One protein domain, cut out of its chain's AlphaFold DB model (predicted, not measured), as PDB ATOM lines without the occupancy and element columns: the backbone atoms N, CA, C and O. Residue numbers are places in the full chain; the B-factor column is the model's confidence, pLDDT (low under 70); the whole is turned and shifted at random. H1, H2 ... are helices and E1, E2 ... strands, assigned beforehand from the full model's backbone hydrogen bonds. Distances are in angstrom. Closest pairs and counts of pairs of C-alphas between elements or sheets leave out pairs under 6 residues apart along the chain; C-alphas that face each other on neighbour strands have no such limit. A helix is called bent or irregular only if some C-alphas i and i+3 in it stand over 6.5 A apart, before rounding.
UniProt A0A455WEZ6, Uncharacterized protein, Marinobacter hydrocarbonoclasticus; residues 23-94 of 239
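Overview. This is residues 23 to 94 of the 239 residues of an uncharacterized protein of Marinobacter hydrocarbonoclasticus (UniProt A0A455WEZ6). Two helices, H1 and H3, lie side by side with a gap between them as a small head, and a long two-stranded hairpin, E2 and E3, reaches away from it as an arm that makes much of the length. The short helix H2 is in the turn that joins H1 to H3 at the end of the head nearer the arm, and the short strand E1 runs beside H3 on the way to the arm. The printed part has 72 residues, with three named helices and then three named strands, in the order H1, H2, H3, E1, E2, E3; the class is mixed, helices and strands, and the one sheet, E2 - E3, is antiparallel. The whole is loose, with a radius of gyration of the C-alphas of 15.4 A, and spans 51 by 20 by 20 A.

Arrangement. H1, residues 25 to 37, and H2, residues 39 to 42, meet only through their link. H2 and H3, residues 47 to 60, are close but not clearly touching, the closest C-alphas being those of Ser 41 and Lys 47, 7.1 A apart. H1 and H3 are near each other, with 5 pairs of C-alphas within 10 A and no pair within 8 A. Every O i to N i+4 pair of H3 is within hydrogen-bond range, and 7 of 9 in H1; H2 is too short for such a pair. E1, residues 65 to 67, has 7 pairs of C-alphas within 8 A with H3, the closest being those of Asn 55 and Tyr 66, 5.9 A apart. E1 pairs with no named strand, and it is only just apart from H1, at 8.4 A. E2, residues 71 to 79, and E3, residues 82 to 91, form an antiparallel hairpin, with 155 degrees between their directions. N 75 and O 86 are 2.8 A apart, and N 84 and O 77 2.9 A, both within hydrogen-bond range. E2 bends by 63 degrees at residue 76. E2 and E3 are apart from H1, H2, H3 and E1.

Along the chain. H1 begins at C-alpha 25, (152.045, 303.378, 211.037), and is 19.1 A long. H2 is irregular, but only just: C-alphas 39 and 42 are 6.7 A apart. H3 is 20.7 A long and ends at C-alpha 60, (156.111, 287.480, 213.447). E1 is 6.8 A long, E2 23.1 A, and E3 27.4 A, ending at C-alpha 91, (133.380, 297.281, 222.529).

Size, cuts and confidence. The two C-alphas farthest apart are those of Asp 61 and Gly 81, at 51.6 A. The printed part has no cut, and its five links between named elements are tight. Mean pLDDT of the printed part is 86.9; residues 39 to 45 are under 70.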
ATOM      1  N   CYS A  23     150.881 304.214 203.614       92.31
ATOM      2  CA  CYS A  23     150.328 304.752 204.849       92.31
ATOM      3  C   CYS A  23     151.387 304.785 205.959       92.31
ATOM      4  O   CYS A  23     152.280 303.941 206.032       92.31
ATOM      5  N   ASP A  24     151.302 305.783 206.841       92.88
ATOM      6  CA  ASP A  24     152.117 305.761 208.051       92.88
ATOM      7  C   ASP A  24     151.580 304.731 209.054       92.88
ATOM      8  O   ASP A  24     150.437 304.277 208.978       92.88
ATOM      9  N   SER A  25     152.408 304.383 210.038       88.62
ATOM     10  CA  SER A  25     152.045 303.378 211.037       88.62
ATOM     11  C   SER A  25     150.786 303.743 211.827       88.62
ATOM     12  O   SER A  25     150.076 302.846 212.256       88.62
ATOM     13  N   THR A  26     150.482 305.028 212.033       88.94
ATOM     14  CA  THR A  26     149.276 305.421 212.782       88.94
ATOM     15  C   THR A  26     148.033 305.107 211.963       88.94
ATOM     16  O   THR A  26     147.131 304.436 212.458       88.94
ATOM     17  N   HIS A  27     148.034 305.504 210.692       90.88
ATOM     18  CA  HIS A  27     146.955 305.212 209.757       90.88
ATOM     19  C   HIS A  27     146.783 303.708 209.524       90.88
ATOM     20  O   HIS A  27     145.649 303.243 209.460       90.88
ATOM     21  N   PHE A  28     147.873 302.936 209.463       92.06
ATOM     22  CA  PHE A  28     147.796 301.475 209.388       92.06
ATOM     23  C   PHE A  28     147.054 300.873 210.590       92.06
ATOM     24  O   PHE A  28     146.170 300.038 210.417       92.06
ATOM     25  N   LEU A  29     147.384 301.297 211.813       93.06
ATOM     26  CA  LEU A  29     146.727 300.781 213.017       93.06
ATOM     27  C   LEU A  29     145.254 301.194 213.086       93.06
ATOM     28  O   LEU A  29     144.407 300.367 213.418       93.06
ATOM     29  N   ASP A  30     144.943 302.435 212.717       91.12
ATOM     30  CA  ASP A  30     143.561 302.913 212.644       91.12
ATOM     31  C   ASP A  30     142.771 302.142 211.568       91.12
ATOM     32  O   ASP A  30     141.606 301.801 211.774       91.12
ATOM     33  N   PHE A  31     143.411 301.788 210.446       90.38
ATOM     34  CA  PHE A  31     142.837 300.908 209.427       90.38
ATOM     35  C   PHE A  31     142.545 299.507 209.983       90.38
ATOM     36  O   PHE A  31     141.441 299.001 209.778       90.38
ATOM     37  N   VAL A  32     143.477 298.902 210.731       90.44
ATOM     38  CA  VAL A  32     143.266 297.598 211.386       90.44
ATOM     39  C   VAL A  32     142.045 297.639 212.308       90.44
ATOM     40  O   VAL A  32     141.187 296.763 212.211       90.44
ATOM     41  N   GLU A  33     141.918 298.660 213.158       91.31
ATOM     42  CA  GLU A  33     140.759 298.830 214.050       91.31
ATOM     43  C   GLU A  33     139.454 299.046 213.262       91.31
ATOM     44  O   GLU A  33     138.406 298.484 213.599       91.31
ATOM     45  N   TYR A  34     139.512 299.821 212.175       88.62
ATOM     46  CA  TYR A  34     138.355 300.139 211.340       88.62
ATOM     47  C   TYR A  34     137.744 298.904 210.662       88.62
ATOM     48  O   TYR A  34     136.516 298.819 210.556       88.62
ATOM     49  N   ILE A  35     138.553 297.906 210.277       86.44
ATOM     50  CA  ILE A  35     138.066 296.652 209.665       86.44
ATOM     51  C   ILE A  35     136.988 295.983 210.530       86.44
ATOM     52  O   ILE A  35     136.016 295.445 210.000       86.44
ATOM     53  N   PHE A  36     137.124 296.040 211.857       84.81
ATOM     54  CA  PHE A  36     136.192 295.394 212.784       84.81
ATOM     55  C   PHE A  36     134.884 296.173 212.984       84.81
ATOM     56  O   PHE A  36     133.908 295.587 213.466       84.81
ATOM     57  N   GLN A  37     134.866 297.463 212.634       83.19
ATOM     58  CA  GLN A  37     133.699 298.349 212.726       83.19
ATOM     59  C   GLN A  37     132.852 298.318 211.452       83.19
ATOM     60  O   GLN A  37     131.631 298.481 211.505       83.19
ATOM     61  N   VAL A  38     133.490 298.105 210.301       80.19
ATOM     62  CA  VAL A  38     132.791 297.916 209.031       80.19
ATOM     63  C   VAL A  38     132.206 296.508 208.990       80.19
ATOM     64  O   VAL A  38     132.792 295.547 209.483       80.19
ATOM     65  N   ASP A  39     131.047 296.349 208.350       61.62
ATOM     66  CA  ASP A  39     130.401 295.047 208.143       61.62
ATOM     67  C   ASP A  39     131.143 294.174 207.097       61.62
ATOM     68  O   ASP A  39     130.533 293.458 206.304       61.62
ATOM     69  N   ALA A  40     132.484 294.210 207.109       58.75
ATOM     70  CA  ALA A  40     133.379 293.267 206.435       58.75
ATOM     71  C   ALA A  40     133.273 291.852 207.040       58.75
ATOM     72  O   ALA A  40     133.763 290.876 206.471       58.75
ATOM     73  N   SER A  41     132.557 291.728 208.166       54.72
ATOM     74  CA  SER A  41     132.291 290.491 208.901       54.72
ATOM     75  C   SER A  41     131.659 289.367 208.068       54.72
ATOM     76  O   SER A  41     131.757 288.205 208.448       54.72
ATOM     77  N   LYS A  42     131.060 289.680 206.911       58.38
ATOM     78  CA  LYS A  42     130.503 288.690 205.969       58.38
ATOM     79  C   LYS A  42     131.564 287.891 205.208       58.38
ATOM     80  O   LYS A  42     131.238 286.839 204.664       58.38
ATOM     81  N   HIS A  43     132.796 288.394 205.145       63.41
ATOM     82  CA  HIS A  43     133.899 287.798 204.384       63.41
ATOM     83  C   HIS A  43     135.077 287.365 205.261       63.41
ATOM     84  O   HIS A  43     136.021 286.761 204.758       63.41
ATOM     85  N   LEU A  44     135.024 287.666 206.558       62.19
ATOM     86  CA  LEU A  44     136.040 287.261 207.518       62.19
ATOM     87  C   LEU A  44     135.725 285.856 208.067       62.19
ATOM     88  O   LEU A  44     134.555 285.461 208.101       62.19
ATOM     89  N   PRO A  45     136.745 285.105 208.527       63.12
ATOM     90  CA  PRO A  45     136.564 283.976 209.443       63.12
ATOM     91  C   PRO A  45     135.753 284.393 210.682       63.12
ATOM     92  O   PRO A  45     135.323 285.546 210.802       63.12
ATOM     93  N   SER A  46     135.547 283.493 211.647       77.00
ATOM     94  CA  SER A  46     134.913 283.931 212.894       77.00
ATOM     95  C   SER A  46     135.655 285.156 213.454       77.00
ATOM     96  O   SER A  46     136.877 285.274 213.358       77.00
ATOM     97  N   LYS A  47     134.907 286.109 214.015       75.44
ATOM     98  CA  LYS A  47     135.447 287.388 214.502       75.44
ATOM     99  C   LYS A  47     136.663 287.222 215.432       75.44
ATOM    100  O   LYS A  47     137.550 288.065 215.407       75.44
ATOM    101  N   SER A  48     136.703 286.134 216.207       80.12
ATOM    102  CA  SER A  48     137.829 285.769 217.077       80.12
ATOM    103  C   SER A  48     139.053 285.299 216.289       80.12
ATOM    104  O   SER A  48     140.146 285.798 216.516       80.12
ATOM    105  N   GLU A  49     138.876 284.400 215.315       85.69
ATOM    106  CA  GLU A  49     139.982 283.875 214.498       85.69
ATOM    107  C   GLU A  49     140.704 284.985 213.725       85.69
ATOM    108  O   GLU A  49     141.915 284.917 213.505       85.69
ATOM    109  N   PHE A  50     139.974 286.027 213.312       86.81
ATOM    110  CA  PHE A  50     140.598 287.163 212.644       86.81
ATOM    111  C   PHE A  50     141.443 288.012 213.606       86.81
ATOM    112  O   PHE A  50     142.552 288.397 213.242       86.81
ATOM    113  N   VAL A  51     140.983 288.233 214.846       90.75
ATOM    114  CA  VAL A  51     141.801 288.876 215.892       90.75
ATOM    115  C   VAL A  51     143.078 288.069 216.148       90.75
ATOM    116  O   VAL A  51     144.172 288.633 216.144       90.75
ATOM    117  N   ASP A  52     142.961 286.744 216.279       91.62
ATOM    118  CA  ASP A  52     144.104 285.846 216.487       91.62
ATOM    119  C   ASP A  52     145.098 285.885 215.316       91.62
ATOM    120  O   ASP A  52     146.314 285.853 215.522       91.62
ATOM    121  N   SER A  53     144.595 286.007 214.085       91.62
ATOM    122  CA  SER A  53     145.423 286.124 212.879       91.62
ATOM    123  C   SER A  53     146.228 287.426 212.860       91.62
ATOM    124  O   SER A  53     147.412 287.406 212.528       91.62
ATOM    125  N   ILE A  54     145.619 288.550 213.257       92.44
ATOM    126  CA  ILE A  54     146.312 289.843 213.364       92.44
ATOM    127  C   ILE A  54     147.348 289.823 214.493       92.44
ATOM    128  O   ILE A  54     148.468 290.290 214.304       92.44
ATOM    129  N   ASN A  55     147.020 289.240 215.647       94.94
ATOM    130  CA  ASN A  55     147.982 289.095 216.742       94.94
ATOM    131  C   ASN A  55     149.165 288.202 216.349       94.94
ATOM    132  O   ASN A  55     150.312 288.567 216.593       94.94
ATOM    133  N   SER A  56     148.900 287.093 215.653       94.88
ATOM    134  CA  SER A  56     149.955 286.238 215.100       94.88
ATOM    135  C   SER A  56     150.838 287.007 214.118       94.88
ATOM    136  O   SER A  56     152.048 286.822 214.122       94.88
ATOM    137  N   PHE A  57     150.250 287.888 213.301       92.81
ATOM    138  CA  PHE A  57     150.999 288.770 212.408       92.81
ATOM    139  C   PHE A  57     151.905 289.742 213.176       92.81
ATOM    140  O   PHE A  57     153.071 289.876 212.815       92.81
ATOM    141  N   PHE A  58     151.419 290.373 214.251       94.44
ATOM    142  CA  PHE A  58     152.261 291.233 215.092       94.44
ATOM    143  C   PHE A  58     153.429 290.473 215.727       94.44
ATOM    144  O   PHE A  58     154.534 291.008 215.804       94.44
ATOM    145  N   ASP A  59     153.213 289.220 216.122       93.19
ATOM    146  CA  ASP A  59     154.241 288.397 216.756       93.19
ATOM    147  C   ASP A  59     155.335 287.913 215.776       93.19
ATOM    148  O   ASP A  59     156.427 287.574 216.233       93.19
ATOM    149  N   ILE A  60     155.102 287.903 214.449       93.31
ATOM    150  CA  ILE A  60     156.111 287.480 213.447       93.31
ATOM    151  C   ILE A  60     157.392 288.314 213.562       93.31
ATOM    152  O   ILE A  60     158.490 287.755 213.541       93.31
ATOM    153  N   ASP A  61     157.240 289.630 213.706       89.44
ATOM    154  CA  ASP A  61     158.347 290.590 213.758       89.44
ATOM    155  C   ASP A  61     158.563 291.168 215.171       89.44
ATOM    156  O   ASP A  61     159.212 292.203 215.322       89.44
ATOM    157  N   ASP A  62     158.016 290.516 216.208       90.50
ATOM    158  CA  ASP A  62     158.045 290.985 217.607       90.50
ATOM    159  C   ASP A  62     157.561 292.442 217.742       90.50
ATOM    160  O   ASP A  62     158.136 293.279 218.447       90.50
ATOM    161  N   LEU A  63     156.497 292.782 217.005       93.06
ATOM    162  CA  LEU A  63     155.921 294.116 217.060       93.06
ATOM    163  C   LEU A  63     155.274 294.331 218.437       93.06
ATOM    164  O   LEU A  63     154.566 293.456 218.943       93.06
ATOM    165  N   PRO A  64     155.422 295.523 219.042       94.00
ATOM    166  CA  PRO A  64     154.930 295.805 220.388       94.00
ATOM    167  C   PRO A  64     153.425 296.107 220.385       94.00
ATOM    168  O   PRO A  64     152.966 296.967 221.133       94.00
ATOM    169  N   TYR A  65     152.656 295.453 219.519       95.81
ATOM    170  CA  TYR A  65     151.224 295.654 219.367       95.81
ATOM    171  C   TYR A  65     150.461 294.412 219.801       95.81
ATOM    172  O   TYR A  65     150.931 293.281 219.697       95.81
ATOM    173  N   TYR A  66     149.261 294.649 220.302       96.44
ATOM    174  CA  TYR A  66     148.290 293.610 220.581       96.44
ATOM    175  C   TYR A  66     146.912 294.138 220.215       96.44
ATOM    176  O   TYR A  66     146.576 295.275 220.539       96.44
ATOM    177  N   LEU A  67     146.121 293.321 219.542       96.06
ATOM    178  CA  LEU A  67     144.734 293.598 219.226       96.06
ATOM    179  C   LEU A  67     143.846 292.928 220.278       96.06
ATOM    180  O   LEU A  67     143.907 291.711 220.469       96.06
ATOM    181  N   THR A  68     143.043 293.729 220.977       95.31
ATOM    182  CA  THR A  68     142.132 293.236 222.016       95.31
ATOM    183  C   THR A  68     140.964 292.436 221.440       95.31
ATOM    184  O   THR A  68     140.630 292.534 220.261       95.31
ATOM    185  N   ASP A  69     140.326 291.630 222.287       91.06
ATOM    186  CA  ASP A  69     139.152 290.854 221.895       91.06
ATOM    187  C   ASP A  69     137.897 291.729 221.776       91.06
ATOM    188  O   ASP A  69     137.790 292.812 222.354       91.06
ATOM    189  N   TYR A  70     136.885 291.203 221.084       87.69
ATOM    190  CA  TYR A  70     135.538 291.758 221.146       87.69
ATOM    191  C   TYR A  70     134.967 291.678 222.561       87.69
ATOM    192  O   TYR A  70     134.987 290.618 223.191       87.69
ATOM    193  N   VAL A  71     134.303 292.750 222.988       88.25
ATOM    194  CA  VAL A  71     133.438 292.713 224.169       88.25
ATOM    195  C   VAL A  71     132.001 292.592 223.700       88.25
ATOM    196  O   VAL A  71     131.492 293.440 222.962       88.25
ATOM    197  N   GLN A  72     131.349 291.504 224.093       88.12
ATOM    198  CA  GLN A  72     130.007 291.150 223.655       88.12
ATOM    199  C   GLN A  72     129.097 290.947 224.857       88.12
ATOM    200  O   GLN A  72     129.493 290.348 225.853       88.12
ATOM    201  N   THR A  73     127.862 291.421 224.743       85.50
ATOM    202  CA  THR A  73     126.821 291.239 225.753       85.50
ATOM    203  C   THR A  73     125.623 290.524 225.140       85.50
ATOM    204  O   THR A  73     125.315 290.686 223.958       85.50
ATOM    205  N   GLU A  74     124.969 289.681 225.937       88.81
ATOM    206  CA  GLU A  74     123.729 289.015 225.545       88.81
ATOM    207  C   GLU A  74     122.538 289.869 225.985       88.81
ATOM    208  O   GLU A  74     122.298 290.048 227.179       88.81
ATOM    209  N   GLU A  75     121.762 290.370 225.028       86.31
ATOM    210  CA  GLU A  75     120.518 291.087 225.297       86.31
ATOM    211  C   GLU A  75     119.313 290.182 224.982       86.31
ATOM    212  O   GLU A  75     119.264 289.551 223.918       86.31
ATOM    213  N   PRO A  76     118.314 290.079 225.877       90.12
ATOM    214  CA  PRO A  76     117.087 289.362 225.571       90.12
ATOM    215  C   PRO A  76     116.285 290.127 224.518       90.12
ATOM    216  O   PRO A  76     116.170 291.351 224.555       90.12
ATOM    217  N   GLY A  77     115.645 289.401 223.612       89.81
ATOM    218  CA  GLY A  77     114.686 289.994 222.697       89.81
ATOM    219  C   GLY A  77     113.744 288.967 222.092       89.81
ATOM    220  O   GLY A  77     113.638 287.836 222.558       89.81
ATOM    221  N   MET A  78     113.012 289.388 221.067       89.12
ATOM    222  CA  MET A  78     111.988 288.567 220.427       89.12
ATOM    223  C   MET A  78     112.308 288.399 218.947       89.12
ATOM    224  O   MET A  78     112.585 289.381 218.260       89.12
ATOM    225  N   TYR A  79     112.230 287.170 218.441       89.69
ATOM    226  CA  TYR A  79     112.274 286.872 217.010       89.69
ATOM    227  C   TYR A  79     111.048 286.047 216.642       89.69
ATOM    228  O   TYR A  79     110.828 284.965 217.184       89.69
ATOM    229  N   ARG A  80     110.206 286.581 215.747       92.88
ATOM    230  CA  ARG A  80     108.929 285.958 215.345       92.88
ATOM    231  C   ARG A  80     108.061 285.520 216.542       92.88
ATOM    232  O   ARG A  80     107.463 284.451 216.525       92.88
ATOM    233  N   GLY A  81     108.017 286.342 217.594       89.62
ATOM    234  CA  GLY A  81     107.227 286.086 218.807       89.62
ATOM    235  C   GLY A  81     107.831 285.073 219.789       89.62
ATOM    236  O   GLY A  81     107.208 284.797 220.807       89.62
ATOM    237  N   SER A  82     109.025 284.538 219.513       92.50
ATOM    238  CA  SER A  82     109.756 283.654 220.429       92.50
ATOM    239  C   SER A  82     110.897 284.407 221.127       92.50
ATOM    240  O   SER A  82     111.568 285.204 220.462       92.50
ATOM    241  N   PRO A  83     111.156 284.155 222.426       92.69
ATOM    242  CA  PRO A  83     112.307 284.717 223.121       92.69
ATOM    243  C   PRO A  83     113.607 284.220 222.492       92.69
ATOM    244  O   PRO A  83     113.797 283.019 222.304       92.69
ATOM    245  N   VAL A  84     114.510 285.143 222.193       92.81
ATOM    246  CA  VAL A  84     115.864 284.861 221.711       92.81
ATOM    247  C   VAL A  84     116.865 285.733 222.459       92.81
ATOM    248  O   VAL A  84     116.493 286.731 223.077       92.81
ATOM    249  N   LYS A  85     118.141 285.365 222.387       89.75
ATOM    250  CA  LYS A  85     119.243 286.215 222.830       89.75
ATOM    251  C   LYS A  85     119.917 286.826 221.611       89.75
ATOM    252  O   LYS A  85     120.266 286.106 220.676       89.75
ATOM    253  N   TYR A  86     120.091 288.137 221.629       86.81
ATOM    254  CA  TYR A  86     120.880 288.865 220.651       86.81
ATOM    255  C   TYR A  86     122.264 289.126 221.235       86.81
ATOM    256  O   TYR A  86     122.387 289.527 222.389       86.81
ATOM    257  N   ILE A  87     123.304 288.899 220.438       84.94
ATOM    258  CA  ILE A  87     124.668 289.280 220.802       84.94
ATOM    259  C   ILE A  87     124.886 290.710 220.321       84.94
ATOM    260  O   ILE A  87     124.778 290.991 219.126       84.94
ATOM    261  N   LYS A  88     125.213 291.603 221.249       85.81
ATOM    262  CA  LYS A  88     125.552 292.993 220.965       85.81
ATOM    263  C   LYS A  88     127.027 293.228 221.237       85.81
ATOM    264  O   LYS A  88     127.527 292.946 222.323       85.81
ATOM    265  N   VAL A  89     127.724 293.780 220.249       87.25
ATOM    266  CA  VAL A  89     129.094 294.257 220.445       87.25
ATOM    267  C   VAL A  89     129.033 295.522 221.297       87.25
ATOM    268  O   VAL A  89     128.386 296.494 220.915       87.25
ATOM    269  N   SER A  90     129.660 295.472 222.467       86.00
ATOM    270  CA  SER A  90     129.718 296.578 223.430       86.00
ATOM    271  C   SER A  90     131.046 297.335 223.349       86.00
ATOM    272  O   SER A  90     131.049 298.541 223.561       86.00
ATOM    273  N   ALA A  91     132.128 296.659 222.949       89.12
ATOM    274  CA  ALA A  91     133.380 297.281 222.529       89.12
ATOM    275  C   ALA A  91     134.019 296.474 221.386       89.12
ATOM    276  O   ALA A  91     133.927 295.240 221.345       89.12
ATOM    277  N   TYR A  92     134.630 297.186 220.441       90.69
ATOM    278  CA  TYR A  92     135.357 296.597 219.318       90.69
ATOM    279  C   TYR A  92     136.823 296.334 219.697       90.69
ATOM    280  O   TYR A  92     137.334 297.003 220.594       90.69
ATOM    281  N   PRO A  93     137.501 295.403 219.001       92.81
ATOM    282  CA  PRO A  93     138.948 295.255 219.067       92.81
ATOM    283  C   PRO A  93     139.673 296.589 218.875       92.81
ATOM    284  O   PRO A  93     139.359 297.345 217.953       92.81
ATOM    285  N   GLN A  94     140.648 296.856 219.734       94.75
ATOM    286  CA  GLN A  94     141.516 298.029 219.682       94.75
ATOM    287  C   GLN A  94     142.972 297.587 219.704       94.75
ATOM    288  O   GLN A  94     143.330 296.631 220.399       94.75
TER     289      GLN A  94